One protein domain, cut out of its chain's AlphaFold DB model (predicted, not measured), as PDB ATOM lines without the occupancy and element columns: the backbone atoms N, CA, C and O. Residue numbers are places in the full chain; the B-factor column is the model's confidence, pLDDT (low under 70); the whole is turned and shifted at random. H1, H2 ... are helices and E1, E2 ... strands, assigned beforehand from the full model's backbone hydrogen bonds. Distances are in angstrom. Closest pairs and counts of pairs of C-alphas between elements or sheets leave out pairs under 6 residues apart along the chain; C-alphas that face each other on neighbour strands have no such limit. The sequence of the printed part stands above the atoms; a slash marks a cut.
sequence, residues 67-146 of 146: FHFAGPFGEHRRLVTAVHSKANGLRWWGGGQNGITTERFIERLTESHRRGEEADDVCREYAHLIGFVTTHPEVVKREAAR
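What this domain is: This is residues 67 to 146 of the 146 residues of an uncharacterized protein of Xanthomonadaceae bacterium (UniProt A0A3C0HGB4). A small four-stranded antiparallel sheet has three helices over one face and its other face bare: H1 and H2 run opposite ways along the strands, and short H3 covers E2 and E3 where H2 ends. The 80 printed residues hold, in chain order, strands E1 to E4 and then helices H1 to H3, a mixed class. The sheet order E1 - E2 - E3 - E4 is a meander, each strand the antiparallel neighbour of the one before. The whole is compact, with a radius of gyration of the C-alphas of 12.7 A, yet elongated, spanning 40 by 21 by 20 A.

Where its parts are: Find C-alpha 67 at (175.353, 140.094, 109.569), where E1, residues 67 to 73, begins. E2 is residues 78 to 85, 22.5 A long; E3 is 89 to 94 and E4 97 to 100. H1 is residues 102 to 112, 15.4 A; H2, 117 to 134, 25.6 A; H3, 137 to 144, ends at C-alpha 144, (186.203, 145.321, 97.624).

How they stand to each other: Look across hairpin E1 and E2 for N 70 and O 80, 2.9 A; across E2 and E3 for N 83 and O 91, 2.9 A; across E3 and E4 for N 94 and O 97, 3.0 A. The two layers are this sheet and the helices on one face. H2 is 8.6 A over it; its closest C-alphas to E1 are Glu 125 and Phe 73, 6.7 A. H1 and H2, a helical hairpin, only just touch, with 3 pairs of C-alphas within 8 A. H1 and H3 are apart. In H1, H2 and H3 every O i to N i+4 pair is within hydrogen-bond range.

The domain as a whole: Gly 116 and Ala 145 have the farthest C-alphas, 40.2 A apart. The printed part has no cut, and its links are tight. Residues 95 to 96 and 112 to 119 have pLDDT under 70.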
ATOM      1  N   PHE A  67     175.735 139.350 108.377       93.75
ATOM      2  CA  PHE A  67     175.353 140.094 109.569       93.75
ATOM      3  C   PHE A  67     176.133 139.616 110.788       93.75
ATOM      4  O   PHE A  67     176.523 138.452 110.889       93.75
ATOM      5  N   HIS A  68     176.340 140.534 111.722       93.56
ATOM      6  CA  HIS A  68     176.954 140.273 113.009       93.56
ATOM      7  C   HIS A  68     176.187 141.009 114.097       93.56
ATOM      8  O   HIS A  68     175.750 142.143 113.911       93.56
ATOM      9  N   PHE A  69     176.030 140.353 115.236       90.81
ATOM     10  CA  PHE A  69     175.358 140.900 116.398       90.81
ATOM     11  C   PHE A  69     176.277 140.776 117.603       90.81
ATOM     12  O   PHE A  69     176.818 139.697 117.852       90.81
ATOM     13  N   ALA A  70     176.438 141.866 118.345       90.50
ATOM     14  CA  ALA A  70     177.313 141.916 119.503       90.50
ATOM     15  C   ALA A  70     176.755 142.831 120.598       90.50
ATOM     16  O   ALA A  70     175.933 143.716 120.357       90.50
ATOM     17  N   GLY A  71     177.242 142.615 121.814       86.75
ATOM     18  CA  GLY A  71     176.940 143.408 122.995       86.75
ATOM     19  C   GLY A  71     176.939 142.542 124.253       86.75
ATOM     20  O   GLY A  71     177.203 141.339 124.178       86.75
ATOM     21  N   PRO A  72     176.625 143.128 125.413       89.50
ATOM     22  CA  PRO A  72     176.200 144.516 125.604       89.50
ATOM     23  C   PRO A  72     177.356 145.527 125.528       89.50
ATOM     24  O   PRO A  72     178.446 145.230 125.999       89.50
ATOM     25  N   PHE A  73     177.084 146.719 124.994       83.81
ATOM     26  CA  PHE A  73     178.037 147.830 124.883       83.81
ATOM     27  C   PHE A  73     177.542 149.101 125.570       83.81
ATOM     28  O   PHE A  73     176.352 149.448 125.477       83.81
ATOM     29  N   GLY A  74     178.474 149.834 126.175       77.69
ATOM     30  CA  GLY A  74     178.223 151.110 126.841       77.69
ATOM     31  C   GLY A  74     177.316 151.030 128.075       77.69
ATOM     32  O   GLY A  74     176.796 149.973 128.437       77.69
ATOM     33  N   GLU A  75     177.075 152.188 128.690       72.56
ATOM     34  CA  GLU A  75     176.351 152.340 129.964       72.56
ATOM     35  C   GLU A  75     174.960 151.674 129.961       72.56
ATOM     36  O   GLU A  75     174.553 151.000 130.905       72.56
ATOM     37  N   HIS A  76     174.236 151.778 128.844       78.00
ATOM     38  CA  HIS A  76     172.890 151.215 128.702       78.00
ATOM     39  C   HIS A  76     172.862 149.756 128.226       78.00
ATOM     40  O   HIS A  76     171.802 149.271 127.820       78.00
ATOM     41  N   ARG A  77     174.008 149.062 128.228       81.81
ATOM     42  CA  ARG A  77     174.139 147.645 127.853       81.81
ATOM     43  C   ARG A  77     173.483 147.315 126.508       81.81
ATOM     44  O   ARG A  77     172.716 146.357 126.381       81.81
ATOM     45  N   ARG A  78     173.755 148.143 125.499       80.81
ATOM     46  CA  ARG A  78     173.070 148.096 124.202       80.81
ATOM     47  C   ARG A  78     173.595 146.967 123.332       80.81
ATOM     48  O   ARG A  78     174.773 146.633 123.355       80.81
ATOM     49  N   LEU A  79     172.695 146.422 122.528       86.62
ATOM     50  CA  LEU A  79     173.025 145.467 121.486       86.62
ATOM     51  C   LEU A  79     173.222 146.216 120.168       86.62
ATOM     52  O   LEU A  79     172.522 147.197 119.894       86.62
ATOM     53  N   VAL A  80     174.189 145.757 119.383       89.12
ATOM     54  CA  VAL A  80     174.572 146.355 118.107       89.12
ATOM     55  C   VAL A  80     174.523 145.286 117.030       89.12
ATOM     56  O   VAL A  80     175.082 144.200 117.193       89.12
ATOM     57  N   THR A  81     173.891 145.622 115.912       91.50
ATOM     58  CA  THR A  81     173.837 144.791 114.714       91.50
ATOM     59  C   THR A  81     174.582 145.488 113.588       91.50
ATOM     60  O   THR A  81     174.284 146.636 113.257       91.50
ATOM     61  N   ALA A  82     175.514 144.780 112.965       93.69
ATOM     62  CA  ALA A  82     176.119 145.153 111.698       93.69
ATOM     63  C   ALA A  82     175.540 144.272 110.592       93.69
ATOM     64  O   ALA A  82     175.466 143.055 110.754       93.69
ATOM     65  N   VAL A  83     175.149 144.863 109.467       93.62
ATOM     66  CA  VAL A  83     174.677 144.130 108.286       93.62
ATOM     67  C   VAL A  83     175.401 144.668 107.067       93.62
ATOM     68  O   VAL A  83     175.347 145.863 106.792       93.62
ATOM     69  N   HIS A  84     176.064 143.790 106.325       94.19
ATOM     70  CA  HIS A  84     176.550 144.085 104.990       94.19
ATOM     71  C   HIS A  84     175.598 143.467 103.967       94.19
ATOM     72  O   HIS A  84     175.547 142.243 103.806       94.19
ATOM     73  N   SER A  85     174.929 144.326 103.200       91.69
ATOM     74  CA  SER A  85     174.054 143.925 102.092       91.69
ATOM     75  C   SER A  85     174.605 144.374 100.745       91.69
ATOM     76  O   SER A  85     175.370 145.336 100.664       91.69
ATOM     77  N   LYS A  86     174.193 143.711  99.658       87.19
ATOM     78  CA  LYS A  86     174.573 144.140  98.297       87.19
ATOM     79  C   LYS A  86     174.046 145.542  97.964       87.19
ATOM     80  O   LYS A  86     174.714 146.296  97.269       87.19
ATOM     81  N   ALA A  87     172.851 145.880  98.450       86.25
ATOM     82  CA  ALA A  87     172.198 147.148  98.140       86.25
ATOM     83  C   ALA A  87     172.820 148.335  98.892       86.25
ATOM     84  O   ALA A  87     172.980 149.407  98.314       86.25
ATOM     85  N   ASN A  88     173.173 148.149 100.168       88.56
ATOM     86  CA  ASN A  88     173.517 149.262 101.057       88.56
ATOM     87  C   ASN A  88     174.975 149.259 101.544       88.56
ATOM     88  O   ASN A  88     175.377 150.220 102.200       88.56
ATOM     89  N   GLY A  89     175.763 148.221 101.242       92.69
ATOM     90  CA  GLY A  89     177.070 148.002 101.876       92.69
ATOM     91  C   GLY A  89     176.923 147.725 103.374       92.69
ATOM     92  O   GLY A  89     175.842 147.331 103.834       92.69
ATOM     93  N   LEU A  90     177.997 147.934 104.138       94.38
ATOM     94  CA  LEU A  90     177.979 147.821 105.596       94.38
ATOM     95  C   LEU A  90     177.145 148.934 106.260       94.38
ATOM     96  O   LEU A  90     177.330 150.133 106.012       94.38
ATOM     97  N   ARG A  91     176.224 148.521 107.134       93.75
ATOM     98  CA  ARG A  91     175.322 149.379 107.911       93.75
ATOM     99  C   ARG A  91     175.184 148.904 109.356       93.75
ATOM    100  O   ARG A  91     175.317 147.714 109.636       93.75
ATOM    101  N   TRP A  92     174.884 149.843 110.251       91.31
ATOM    102  CA  TRP A  92     174.835 149.628 111.699       91.31
ATOM    103  C   TRP A  92     173.475 149.985 112.302       91.31
ATOM    104  O   TRP A  92     172.870 151.002 111.948       91.31
ATOM    105  N   TRP A  93     173.034 149.164 113.257       89.25
ATOM    106  CA  TRP A  93     171.868 149.387 114.105       89.25
ATOM    107  C   TRP A  93     172.261 149.249 115.573       89.25
ATOM    108  O   TRP A  93     172.877 148.261 115.962       89.25
ATOM    109  N   GLY A  94     171.881 150.218 116.398       81.25
ATOM    110  CA  GLY A  94     172.163 150.194 117.832       81.25
ATOM    111  C   GLY A  94     171.837 151.524 118.500       81.25
ATOM    112  O   GLY A  94     172.066 152.586 117.927       81.25
ATOM    113  N   GLY A  95     171.271 151.489 119.709       68.69
ATOM    114  CA  GLY A  95     171.012 152.701 120.502       68.69
ATOM    115  C   GLY A  95     170.128 153.752 119.820       68.69
ATOM    116  O   GLY A  95     170.445 154.936 119.888       68.69
ATOM    117  N   GLY A  96     169.064 153.323 119.132       69.50
ATOM    118  CA  GLY A  96     168.157 154.207 118.384       69.50
ATOM    119  C   GLY A  96     168.706 154.683 117.033       69.50
ATOM    120  O   GLY A  96     168.060 155.468 116.343       69.50
ATOM    121  N   GLN A  97     169.894 154.225 116.643       74.81
ATOM    122  CA  GLN A  97     170.473 154.476 115.329       74.81
ATOM    123  C   GLN A  97     170.090 153.327 114.398       74.81
ATOM    124  O   GLN A  97     170.270 152.167 114.764       74.81
ATOM    125  N   ASN A  98     169.570 153.656 113.215       82.81
ATOM    126  CA  ASN A  98     169.006 152.685 112.284       82.81
ATOM    127  C   ASN A  98     169.682 152.807 110.918       82.81
ATOM    128  O   ASN A  98     169.548 153.834 110.255       82.81
ATOM    129  N   GLY A  99     170.396 151.760 110.504       86.56
ATOM    130  CA  GLY A  99     170.925 151.622 109.148       86.56
ATOM    131  C   GLY A  99     171.916 152.710 108.738       86.56
ATOM    132  O   GLY A  99     171.885 153.162 107.595       86.56
ATOM    133  N   ILE A 100     172.782 153.151 109.650       90.25
ATOM    134  CA  ILE A 100     173.775 154.201 109.368       90.25
ATOM    135  C   ILE A 100     175.100 153.622 108.862       90.25
ATOM    136  O   ILE A 100     175.389 152.445 109.077       90.25
ATOM    137  N   THR A 101     175.911 154.440 108.186       93.69
ATOM    138  CA  THR A 101     177.245 154.024 107.721       93.69
ATOM    139  C   THR A 101     178.229 153.895 108.886       93.69
ATOM    140  O   THR A 101     177.979 154.411 109.978       93.69
ATOM    141  N   THR A 102     179.359 153.222 108.657       93.44
ATOM    142  CA  THR A 102     180.439 153.114 109.651       93.44
ATOM    143  C   THR A 102     180.972 154.489 110.048       93.44
ATOM    144  O   THR A 102     181.145 154.756 111.233       93.44
ATOM    145  N   GLU A 103     181.154 155.393 109.085       92.75
ATOM    146  CA  GLU A 103     181.626 156.763 109.322       92.75
ATOM    147  C   GLU A 103     180.644 157.511 110.220       92.75
ATOM    148  O   GLU A 103     181.028 158.063 111.251       92.75
ATOM    149  N   ARG A 104     179.347 157.442 109.894       91.31
ATOM    150  CA  ARG A 104     178.301 158.090 110.688       91.31
ATOM    151  C   ARG A 104     178.190 157.501 112.093       91.31
ATOM    152  O   ARG A 104     177.843 158.216 113.034       91.31
ATOM    153  N   PHE A 105     178.454 156.205 112.241       89.38
ATOM    154  CA  PHE A 105     178.446 155.543 113.540       89.38
ATOM    155  C   PHE A 105     179.604 156.038 114.412       89.38
ATOM    156  O   PHE A 105     179.374 156.402 115.564       89.38
ATOM    157  N   ILE A 106     180.807 156.157 113.841       88.50
ATOM    158  CA  ILE A 106     181.983 156.729 114.511       88.50
ATOM    159  C   ILE A 106     181.721 158.182 114.926       88.50
ATOM    160  O   ILE A 106     181.900 158.511 116.097       88.50
ATOM    161  N   GLU A 107     181.232 159.027 114.011       87.88
ATOM    162  CA  GLU A 107     180.899 160.433 114.301       87.88
ATOM    163  C   GLU A 107     179.986 160.557 115.524       87.88
ATOM    164  O   GLU A 107     180.274 161.307 116.458       87.88
ATOM    165  N   ARG A 108     178.900 159.777 115.552       82.00
ATOM    166  CA  ARG A 108     177.928 159.816 116.651       82.00
ATOM    167  C   ARG A 108     178.496 159.297 117.963       82.00
ATOM    168  O   ARG A 108     178.142 159.832 119.017       82.00
ATOM    169  N   LEU A 109     179.357 158.279 117.927       80.00
ATOM    170  CA  LEU A 109     180.047 157.793 119.121       80.00
ATOM    171  C   LEU A 109     180.922 158.894 119.723       80.00
ATOM    172  O   LEU A 109     180.839 159.129 120.928       80.00
ATOM    173  N   THR A 110     181.677 159.612 118.885       75.19
ATOM    174  CA  THR A 110     182.524 160.740 119.301       75.19
ATOM    175  C   THR A 110     181.710 161.932 119.811       75.19
ATOM    176  O   THR A 110     182.100 162.579 120.781       75.19
ATOM    177  N   GLU A 111     180.570 162.242 119.189       76.62
ATOM    178  CA  GLU A 111     179.682 163.317 119.644       76.62
ATOM    179  C   GLU A 111     179.031 163.016 120.999       76.62
ATOM    180  O   GLU A 111     178.947 163.917 121.837       76.62
ATOM    181  N   SER A 112     178.589 161.772 121.210       67.19
ATOM    182  CA  SER A 112     177.803 161.377 122.390       67.19
ATOM    183  C   SER A 112     178.635 161.235 123.667       67.19
ATOM    184  O   SER A 112     178.078 161.327 124.753       67.19
ATOM    185  N   HIS A 113     179.952 161.038 123.554       67.69
ATOM    186  CA  HIS A 113     180.835 160.725 124.686       67.69
ATOM    187  C   HIS A 113     181.893 161.816 124.913       67.69
ATOM    188  O   HIS A 113     183.066 161.546 125.155       67.69
ATOM    189  N   ARG A 114     181.510 163.097 124.831       59.66
ATOM    190  CA  ARG A 114     182.459 164.182 125.126       59.66
ATOM    191  C   ARG A 114     182.726 164.314 126.637       59.66
ATOM    192  O   ARG A 114     181.939 164.928 127.346       59.66
ATOM    193  N   ARG A 115     183.938 163.879 127.018       61.66
ATOM    194  CA  ARG A 115     184.729 164.104 128.255       61.66
ATOM    195  C   ARG A 115     184.373 163.264 129.494       61.66
ATOM    196  O   ARG A 115     183.357 163.492 130.136       61.66
ATOM    197  N   GLY A 116     185.332 162.413 129.881       61.28
ATOM    198  CA  GLY A 116     185.404 161.616 131.117       61.28
ATOM    199  C   GLY A 116     186.106 160.272 130.852       61.28
ATOM    200  O   GLY A 116     186.084 159.813 129.719       61.28
ATOM    201  N   GLU A 117     186.716 159.626 131.854       62.88
ATOM    202  CA  GLU A 117     187.375 158.309 131.668       62.88
ATOM    203  C   GLU A 117     186.381 157.216 131.224       62.88
ATOM    204  O   GLU A 117     186.675 156.417 130.342       62.88
ATOM    205  N   GLU A 118     185.155 157.241 131.753       62.66
ATOM    206  CA  GLU A 118     184.077 156.318 131.366       62.66
ATOM    207  C   GLU A 118     183.657 156.490 129.895       62.66
ATOM    208  O   GLU A 118     183.391 155.518 129.189       62.66
ATOM    209  N   ALA A 119     183.664 157.728 129.397       66.44
ATOM    210  CA  ALA A 119     183.406 158.018 127.992       66.44
ATOM    211  C   ALA A 119     184.482 157.411 127.069       66.44
ATOM    212  O   ALA A 119     184.148 156.907 125.992       66.44
ATOM    213  N   ASP A 120     185.746 157.401 127.502       75.00
ATOM    214  CA  ASP A 120     186.855 156.819 126.741       75.00
ATOM    215  C   ASP A 120     186.768 155.285 126.671       75.00
ATOM    216  O   ASP A 120     187.049 154.699 125.618       75.00
ATOM    217  N   ASP A 121     186.333 154.628 127.749       80.62
ATOM    218  CA  ASP A 121     186.143 153.174 127.778       80.62
ATOM    219  C   ASP A 121     184.992 152.735 126.868       80.62
ATOM    220  O   ASP A 121     185.168 151.824 126.051       80.62
ATOM    221  N   VAL A 122     183.854 153.436 126.901       80.94
ATOM    222  CA  VAL A 122     182.741 153.156 125.981       80.94
ATOM    223  C   VAL A 122     183.182 153.348 124.530       80.94
ATOM    224  O   VAL A 122     182.951 152.475 123.689       80.94
ATOM    225  N   CYS A 123     183.877 154.442 124.208       83.44
ATOM    226  CA  CYS A 123     184.422 154.641 122.865       83.44
ATOM    227  C   CYS A 123     185.368 153.506 122.441       83.44
ATOM    228  O   CYS A 123     185.320 153.077 121.284       83.44
ATOM    229  N   ARG A 124     186.187 152.982 123.360       86.62
ATOM    230  CA  ARG A 124     187.105 151.866 123.093       86.62
ATOM    231  C   ARG A 124     186.368 150.560 122.809       86.62
ATOM    232  O   ARG A 124     186.732 149.864 121.862       86.62
ATOM    233  N   GLU A 125     185.322 150.243 123.568       88.81
ATOM    234  CA  GLU A 125     184.480 149.066 123.322       88.81
ATOM    235  C   GLU A 125     183.899 149.072 121.899       88.81
ATOM    236  O   GLU A 125     184.048 148.101 121.148       88.81
ATOM    237  N   TYR A 126     183.286 150.190 121.496       89.81
ATOM    238  CA  TYR A 126     182.728 150.324 120.151       89.81
ATOM    239  C   TYR A 126     183.820 150.334 119.072       89.81
ATOM    240  O   TYR A 126     183.610 149.766 117.999       89.81
ATOM    241  N   ALA A 127     184.998 150.906 119.340       89.75
ATOM    242  CA  ALA A 127     186.129 150.854 118.414       89.75
ATOM    243  C   ALA A 127     186.606 149.411 118.168       89.75
ATOM    244  O   ALA A 127     186.876 149.047 117.021       89.75
ATOM    245  N   HIS A 128     186.648 148.563 119.201       92.31
ATOM    246  CA  HIS A 128     186.964 147.140 119.041       92.31
ATOM    247  C   HIS A 128     185.930 146.409 118.185       92.31
ATOM    248  O   HIS A 128     186.310 145.648 117.293       92.31
ATOM    249  N   LEU A 129     184.637 146.664 118.407       93.62
ATOM    250  CA  LEU A 129     183.576 146.095 117.576       93.62
ATOM    251  C   LEU A 129     183.716 146.524 116.111       93.62
ATOM    252  O   LEU A 129     183.654 145.687 115.209       93.62
ATOM    253  N   ILE A 130     183.910 147.821 115.867       94.31
ATOM    254  CA  ILE A 130     184.075 148.367 114.517       94.31
ATOM    255  C   ILE A 130     185.298 147.740 113.850       94.31
ATOM    256  O   ILE A 130     185.199 147.295 112.706       94.31
ATOM    257  N   GLY A 131     186.419 147.627 114.562       95.69
ATOM    258  CA  GLY A 131     187.620 146.961 114.063       95.69
ATOM    259  C   GLY A 131     187.357 145.499 113.704       95.69
ATOM    260  O   GLY A 131     187.681 145.073 112.599       95.69
ATOM    261  N   PHE A 132     186.697 144.740 114.581       96.25
ATOM    262  CA  PHE A 132     186.338 143.344 114.319       96.25
ATOM    263  C   PHE A 132     185.468 143.192 113.062       96.25
ATOM    264  O   PHE A 132     185.759 142.368 112.198       96.25
ATOM    265  N   VAL A 133     184.419 144.006 112.929       96.94
ATOM    266  CA  VAL A 133     183.489 143.928 111.794       96.94
ATOM    267  C   VAL A 133     184.156 144.356 110.490       96.94
ATOM    268  O   VAL A 133     184.033 143.662 109.484       96.94
ATOM    269  N   THR A 134     184.877 145.478 110.489       96.00
ATOM    270  CA  THR A 134     185.482 146.037 109.265       96.00
ATOM    271  C   THR A 134     186.682 145.232 108.769       96.00
ATOM    272  O   THR A 134     186.997 145.282 107.583       96.00
ATOM    273  N   THR A 135     187.315 144.440 109.640       97.00
ATOM    274  CA  THR A 135     188.399 143.515 109.271       97.00
ATOM    275  C   THR A 135     187.922 142.083 109.025       97.00
ATOM    276  O   THR A 135     188.721 141.227 108.638       97.00
ATOM    277  N   HIS A 136     186.627 141.796 109.198       97.44
ATOM    278  CA  HIS A 136     186.090 140.463 108.953       97.44
ATOM    279  C   HIS A 136     186.305 140.063 107.478       97.44
ATOM    280  O   HIS A 136     185.885 140.811 106.589       97.44
ATOM    281  N   PRO A 137     186.874 138.877 107.167       96.62
ATOM    282  CA  PRO A 137     187.265 138.521 105.798       96.62
ATOM    283  C   PRO A 137     186.137 138.639 104.771       96.62
ATOM    284  O   PRO A 137     186.352 139.117 103.661       96.62
ATOM    285  N   GLU A 138     184.919 138.238 105.137       94.31
ATOM    286  CA  GLU A 138     183.760 138.364 104.246       94.31
ATOM    287  C   GLU A 138     183.321 139.814 104.031       94.31
ATOM    288  O   GLU A 138     182.894 140.147 102.932       94.31
ATOM    289  N   VAL A 139     183.456 140.686 105.033       95.62
ATOM    290  CA  VAL A 139     183.128 142.112 104.881       95.62
ATOM    291  C   VAL A 139     184.152 142.771 103.965       95.62
ATOM    292  O   VAL A 139     183.767 143.411 102.994       95.62
ATOM    293  N   VAL A 140     185.445 142.517 104.196       96.19
ATOM    294  CA  VAL A 140     186.541 143.031 103.357       96.19
ATOM    295  C   VAL A 140     186.358 142.621 101.893       96.19
ATOM    296  O   VAL A 140     186.425 143.465 101.003       96.19
ATOM    297  N   LYS A 141     186.080 141.336 101.625       95.25
ATOM    298  CA  LYS A 141     185.837 140.846 100.257       95.25
ATOM    299  C   LYS A 141     184.644 141.533  99.595       95.25
ATOM    300  O   LYS A 141     184.700 141.827  98.406       95.25
ATOM    301  N   ARG A 142     183.556 141.739 100.339       93.94
ATOM    302  CA  ARG A 142     182.310 142.298  99.800       93.94
ATOM    303  C   ARG A 142     182.420 143.790  99.514       93.94
ATOM    304  O   ARG A 142     181.952 144.211  98.464       93.94
ATOM    305  N   GLU A 143     183.077 144.547 100.387       90.31
ATOM    306  CA  GLU A 143     183.346 145.970 100.153       90.31
ATOM    307  C   GLU A 143     184.330 146.172  98.987       90.31
ATOM    308  O   GLU A 143     184.174 147.114  98.220       90.31
ATOM    309  N   ALA A 144     185.291 145.263  98.775       90.50
ATOM    310  CA  ALA A 144     186.203 145.321  97.624       90.50
ATOM    311  C   ALA A 144     185.542 144.974  96.274       90.50
ATOM    312  O   ALA A 144     186.074 145.320  95.221       90.50
ATOM    313  N   ALA A 145     184.416 144.257  96.292       85.31
ATOM    314  CA  ALA A 145     183.681 143.831  95.099       85.31
ATOM    315  C   ALA A 145     182.529 144.780  94.716       85.31
ATOM    316  O   ALA A 145     181.750 144.461  93.813       85.31
ATOM    317  N   ARG A 146     182.384 145.889  95.442       76.31
ATOM    318  CA  ARG A 146     181.320 146.878  95.289       76.31
ATOM    319  C   ARG A 146     181.765 148.040  94.408       76.31
ATOM    320  O   ARG A 146     180.900 148.507  93.635       76.31
TER     321      ARG A 146